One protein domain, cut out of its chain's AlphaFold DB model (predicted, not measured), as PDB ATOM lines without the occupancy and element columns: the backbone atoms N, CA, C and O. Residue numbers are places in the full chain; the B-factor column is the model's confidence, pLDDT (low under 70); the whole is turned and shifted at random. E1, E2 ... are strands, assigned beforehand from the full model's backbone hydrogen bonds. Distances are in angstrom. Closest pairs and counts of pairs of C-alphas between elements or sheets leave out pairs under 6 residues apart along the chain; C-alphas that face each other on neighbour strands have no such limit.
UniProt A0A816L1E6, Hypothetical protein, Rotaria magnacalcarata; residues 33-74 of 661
ATOM      1  N   LEU A  33      -7.349 -27.887   6.091       83.81
ATOM      2  CA  LEU A  33      -6.348 -28.644   5.344       83.81
ATOM      3  C   LEU A  33      -5.083 -28.772   6.204       83.81
ATOM      4  O   LEU A  33      -4.473 -27.763   6.559       83.81
ATOM      5  N   THR A  34      -4.702 -30.001   6.543       84.81
ATOM      6  CA  THR A  34      -3.552 -30.306   7.406       84.81
ATOM      7  C   THR A  34      -2.534 -31.151   6.642       84.81
ATOM      8  O   THR A  34      -2.912 -32.060   5.902       84.81
ATOM      9  N   PHE A  35      -1.246 -30.851   6.825       89.69
ATOM     10  CA  PHE A  35      -0.126 -31.633   6.299       89.69
ATOM     11  C   PHE A  35       0.653 -32.250   7.463       89.69
ATOM     12  O   PHE A  35       1.109 -31.525   8.348       89.69
ATOM     13  N   ASP A  36       0.798 -33.569   7.449       86.12
ATOM     14  CA  ASP A  36       1.597 -34.325   8.407       86.12
ATOM     15  C   ASP A  36       3.047 -34.427   7.903       86.12
ATOM     16  O   ASP A  36       3.328 -34.929   6.810       86.12
ATOM     17  N   ASN A  37       3.977 -33.915   8.711       81.50
ATOM     18  CA  ASN A  37       5.399 -33.885   8.389       81.50
ATOM     19  C   ASN A  37       6.073 -35.258   8.474       81.50
ATOM     20  O   ASN A  37       7.100 -35.427   7.813       81.50
ATOM     21  N   ASP A  38       5.541 -36.203   9.244       81.81
ATOM     22  CA  ASP A  38       6.173 -37.504   9.464       81.81
ATOM     23  C   ASP A  38       5.753 -38.485   8.366       81.81
ATOM     24  O   ASP A  38       6.599 -39.123   7.739       81.81
ATOM     25  N   THR A  39       4.455 -38.526   8.048       84.56
ATOM     26  CA  THR A  39       3.908 -39.379   6.975       84.56
ATOM     27  C   THR A  39       3.974 -38.756   5.582       84.56
ATOM     28  O   THR A  39       3.773 -39.463   4.595       84.56
ATOM     29  N   LYS A  40       4.277 -37.453   5.472       91.88
ATOM     30  CA  LYS A  40       4.282 -36.694   4.206       91.88
ATOM     31  C   LYS A  40       2.919 -36.725   3.500       91.88
ATOM     32  O   LYS A  40       2.847 -36.833   2.277       91.88
ATOM     33  N   GLN A  41       1.833 -36.655   4.268       88.69
ATOM     34  CA  GLN A  41       0.461 -36.759   3.767       88.69
ATOM     35  C   GLN A  41      -0.355 -35.501   4.065       88.69
ATOM     36  O   GLN A  41      -0.215 -34.864   5.107       88.69
ATOM     37  N   MET A  42      -1.245 -35.159   3.137       90.50
ATOM     38  CA  MET A  42      -2.163 -34.029   3.228       90.50
ATOM     39  C   MET A  42      -3.607 -34.524   3.286       90.50
ATOM     40  O   MET A  42      -4.022 -35.358   2.477       90.50
ATOM     41  N   MET A  43      -4.387 -33.984   4.218       91.25
ATOM     42  CA  MET A  43      -5.772 -34.390   4.453       91.25
ATOM     43  C   MET A  43      -6.649 -33.216   4.890       91.25
ATOM     44  O   MET A  43      -6.168 -32.234   5.457       91.25
ATOM     45  N   ILE A  44      -7.954 -33.339   4.648       85.56
ATOM     46  CA  ILE A  44      -8.962 -32.450   5.229       85.56
ATOM     47  C   ILE A  44      -9.442 -33.064   6.544       85.56
ATOM     48  O   ILE A  44      -9.902 -34.206   6.571       85.56
ATOM     49  N   VAL A  45      -9.364 -32.286   7.620       84.44
ATOM     50  CA  VAL A  45      -9.870 -32.642   8.952       84.44
ATOM     51  C   VAL A  45     -10.873 -31.599   9.439       84.44
ATOM     52  O   VAL A  45     -10.827 -30.436   9.035       84.44
ATOM     53  N   GLY A  46     -11.798 -32.010  10.308       80.06
ATOM     54  CA  GLY A  46     -12.605 -31.077  11.101       80.06
ATOM     55  C   GLY A  46     -11.785 -30.482  12.252       80.06
ATOM     56  O   GLY A  46     -10.571 -30.315  12.156       80.06
ATOM     57  N   HIS A  47     -12.420 -30.238  13.398       80.56
ATOM     58  CA  HIS A  47     -11.737 -29.771  14.617       80.56
ATOM     59  C   HIS A  47     -10.984 -30.878  15.393       80.56
ATOM     60  O   HIS A  47     -10.650 -30.696  16.562       80.56
ATOM     61  N   SER A  48     -10.725 -32.027  14.764       73.75
ATOM     62  CA  SER A  48     -10.184 -33.236  15.396       73.75
ATOM     63  C   SER A  48      -8.807 -33.590  14.832       73.75
ATOM     64  O   SER A  48      -8.567 -33.490  13.629       73.75
ATOM     65  N   SER A  49      -7.889 -33.993  15.709       79.75
ATOM     66  CA  SER A  49      -6.523 -34.393  15.358       79.75
ATOM     67  C   SER A  49      -6.431 -35.878  14.996       79.75
ATOM     68  O   SER A  49      -7.257 -36.688  15.415       79.75
ATOM     69  N   ILE A  50      -5.404 -36.246  14.227       71.44
ATOM     70  CA  ILE A  50      -5.150 -37.631  13.810       71.44
ATOM     71  C   ILE A  50      -4.854 -38.502  15.040       71.44
ATOM     72  O   ILE A  50      -4.058 -38.129  15.903       71.44
ATOM     73  N   LYS A  51      -5.487 -39.677  15.103       77.12
ATOM     74  CA  LYS A  51      -5.252 -40.714  16.118       77.12
ATOM     75  C   LYS A  51      -4.350 -41.828  15.597       77.12
ATOM     76  O   LYS A  51      -3.455 -42.271  16.309       77.12
ATOM     77  N   ARG A  52      -4.616 -42.313  14.379       81.06
ATOM     78  CA  ARG A  52      -3.795 -43.307  13.665       81.06
ATOM     79  C   ARG A  52      -4.145 -43.362  12.183       81.06
ATOM     80  O   ARG A  52      -5.285 -43.098  11.808       81.06
ATOM     81  N   PHE A  53      -3.208 -43.815  11.366       75.50
ATOM     82  CA  PHE A  53      -3.476 -44.208   9.984       75.50
ATOM     83  C   PHE A  53      -4.121 -45.602   9.941       75.50
ATOM     84  O   PHE A  53      -3.862 -46.435  10.811       75.50
ATOM     85  N   VAL A  54      -5.013 -45.831   8.975       82.31
ATOM     86  CA  VAL A  54      -5.665 -47.136   8.737       82.31
ATOM     87  C   VAL A  54      -5.062 -47.805   7.508       82.31
ATOM     88  O   VAL A  54      -4.796 -49.001   7.531       82.31
ATOM     89  N   ASN A  55      -4.859 -47.024   6.449       85.75
ATOM     90  CA  ASN A  55      -4.141 -47.378   5.230       85.75
ATOM     91  C   ASN A  55      -3.759 -46.085   4.485       85.75
ATOM     92  O   ASN A  55      -4.093 -44.989   4.938       85.75
ATOM     93  N   ASP A  56      -3.130 -46.221   3.320       79.50
ATOM     94  CA  ASP A  56      -2.600 -45.111   2.510       79.50
ATOM     95  C   ASP A  56      -3.647 -44.068   2.074       79.50
ATOM     96  O   ASP A  56      -3.288 -42.965   1.670       79.50
ATOM     97  N   ASN A  57      -4.942 -44.387   2.195       80.69
ATOM     98  CA  ASN A  57      -6.057 -43.534   1.778       80.69
ATOM     99  C   ASN A  57      -6.940 -43.035   2.942       80.69
ATOM    100  O   ASN A  57      -7.808 -42.180   2.719       80.69
ATOM    101  N   LYS A  58      -6.772 -43.549   4.173       85.44
ATOM    102  CA  LYS A  58      -7.631 -43.229   5.332       85.44
ATOM    103  C   LYS A  58      -6.865 -43.115   6.652       85.44
ATOM    104  O   LYS A  58      -6.130 -44.021   7.047       85.44
ATOM    105  N   ALA A  59      -7.171 -42.066   7.412       79.94
ATOM    106  CA  ALA A  59      -6.762 -41.893   8.806       79.94
ATOM    107  C   ALA A  59      -7.984 -41.871   9.738       79.94
ATOM    108  O   ALA A  59      -9.047 -41.389   9.359       79.94
ATOM    109  N   VAL A  60      -7.841 -42.373  10.966       82.12
ATOM    110  CA  VAL A  60      -8.819 -42.222  12.057       82.12
ATOM    111  C   VAL A  60      -8.407 -41.037  12.920       82.12
ATOM    112  O   VAL A  60      -7.242 -40.908  13.299       82.12
ATOM    113  N   LEU A  61      -9.379 -40.194  13.241       87.56
ATOM    114  CA  LEU A  61      -9.250 -39.008  14.074       87.56
ATOM    115  C   LEU A  61      -9.574 -39.323  15.550       87.56
ATOM    116  O   LEU A  61     -10.072 -40.402  15.882       87.56
ATOM    117  N   ASN A  62      -9.257 -38.406  16.467       74.75
ATOM    118  CA  ASN A  62      -9.390 -38.633  17.913       74.75
ATOM    119  C   ASN A  62     -10.843 -38.695  18.419       74.75
ATOM    120  O   ASN A  62     -11.107 -39.367  19.415       74.75
ATOM    121  N   ASP A  63     -11.773 -38.081  17.693       81.81
ATOM    122  CA  ASP A  63     -13.234 -38.194  17.832       81.81
ATOM    123  C   ASP A  63     -13.821 -39.480  17.207       81.81
ATOM    124  O   ASP A  63     -15.013 -39.740  17.332       81.81
ATOM    125  N   GLY A  64     -12.994 -40.317  16.566       82.12
ATOM    126  CA  GLY A  64     -13.393 -41.611  16.003       82.12
ATOM    127  C   GLY A  64     -13.868 -41.571  14.548       82.12
ATOM    128  O   GLY A  64     -14.052 -42.632  13.950       82.12
ATOM    129  N   HIS A  65     -14.007 -40.388  13.944       87.19
ATOM    130  CA  HIS A  65     -14.303 -40.252  12.516       87.19
ATOM    131  C   HIS A  65     -13.081 -40.576  11.639       87.19
ATOM    132  O   HIS A  65     -11.940 -40.579  12.104       87.19
ATOM    133  N   THR A  66     -13.303 -40.847  10.348       83.81
ATOM    134  CA  THR A  66     -12.225 -41.095   9.377       83.81
ATOM    135  C   THR A  66     -12.021 -39.915   8.432       83.81
ATOM    136  O   THR A  66     -12.964 -39.512   7.753       83.81
ATOM    137  N   ALA A  67     -10.785 -39.429   8.314       84.75
ATOM    138  CA  ALA A  67     -10.365 -38.490   7.276       84.75
ATOM    139  C   ALA A  67      -9.833 -39.239   6.041       84.75
ATOM    140  O   ALA A  67      -9.177 -40.278   6.168       84.75
ATOM    141  N   LYS A  68     -10.089 -38.693   4.846       88.06
ATOM    142  CA  LYS A  68      -9.518 -39.179   3.582       88.06
ATOM    143  C   LYS A  68      -8.184 -38.474   3.323       88.06
ATOM    144  O   LYS A  68      -8.097 -37.253   3.462       88.06
ATOM    145  N   ILE A  69      -7.166 -39.234   2.930       85.56
ATOM    146  CA  ILE A  69      -5.888 -38.681   2.458       85.56
ATOM    147  C   ILE A  69      -6.083 -38.193   1.017       85.56
ATOM    148  O   ILE A  69      -6.726 -38.862   0.211       85.56
ATOM    149  N   ILE A  70      -5.596 -36.987   0.723       89.94
ATOM    150  CA  ILE A  70      -5.861 -36.268  -0.537       89.94
ATOM    151  C   ILE A  70      -4.614 -36.223  -1.417       89.94
ATOM    152  O   ILE A  70      -4.724 -36.286  -2.636       89.94
ATOM    153  N   ALA A  71      -3.432 -36.123  -0.808       89.19
ATOM    154  CA  ALA A  71      -2.155 -36.206  -1.505       89.19
ATOM    155  C   ALA A  71      -1.065 -36.736  -0.567       89.19
ATOM    156  O   ALA A  71      -1.127 -36.525   0.647       89.19
ATOM    157  N   SER A  72      -0.039 -37.358  -1.142       86.00
ATOM    158  CA  SER A  72       1.191 -37.768  -0.464       86.00
ATOM    159  C   SER A  72       2.413 -37.240  -1.223       86.00
ATOM    160  O   SER A  72       2.408 -37.152  -2.452       86.00
ATOM    161  N   GLY A  73       3.456 -36.830  -0.499       89.88
ATOM    162  CA  GLY A  73       4.661 -36.226  -1.069       89.88
ATOM    163  C   GLY A  73       5.196 -35.056  -0.243       89.88
ATOM    164  O   GLY A  73       4.785 -34.818   0.890       89.88
ATOM    165  N   THR A  74       6.145 -34.298  -0.799       90.19
ATOM    166  CA  THR A  74       6.607 -33.073  -0.130       90.19
ATOM    167  C   THR A  74       5.463 -32.063  -0.024       90.19
ATOM    168  O   THR A  74       4.546 -32.052  -0.849       90.19
TER     169      THR A  74
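AT A GLANCE: This is residues 33 to 74 of the 661 residues of the protein "Hypothetical protein" of Rotaria magnacalcarata (UniProt A0A816L1E6). One strongly twisted sheet of five strands is curled like part of a barrel, open between its edge strands E1 and E3. The longest strand, E5, pairs with E4 over residues 66 to 68 and E2 over 69 to 72. The 42 printed residues hold no named helix; the class is all strand, the sheet order E1 E2 E5 E4 E3, antiparallel. It is compact, radius of gyration of the C-alphas 9.1 A, spanning 27 by 19 by 16 A.

HOW THE PARTS SIT: E1, residues 33 to 36, and E2, residues 41 to 45, form a hairpin at 141 degrees; N 34 and O 43, 2.9 A apart, are within hydrogen-bond range. E3, residues 50 to 55, and E4, residues 58 to 61, form another at 158 degrees, with N 51 and O 60 at 2.8 A. E5, residues 66 to 72, forms a hairpin with E4 at 130 degrees, with N 67 and O 59 at 2.8 A. E5 is also antiparallel to its neighbour E2 at 144 degrees, with N 42 and O 71 at 2.8 A. E3 E4 E5 are a meander, each the antiparallel neighbour of the one before; with E2, paired to E5, they make a Greek key.

IN THESE COORDINATES: E1 begins at C-alpha 33 (-6.348, -28.644, 5.344) and E5 ends at C-alpha 72 (1.191, -37.768, -0.464). E1 to E5 measure 10.2, 12.3, 13.0, 9.8 and 17.0 A.

THE WHOLE: The farthest C-alphas, Asp 63 and Thr 74, are 27.2 A apart. The printed part has no cut, its four links are tight, and no printed residue is under 70 in pLDDT.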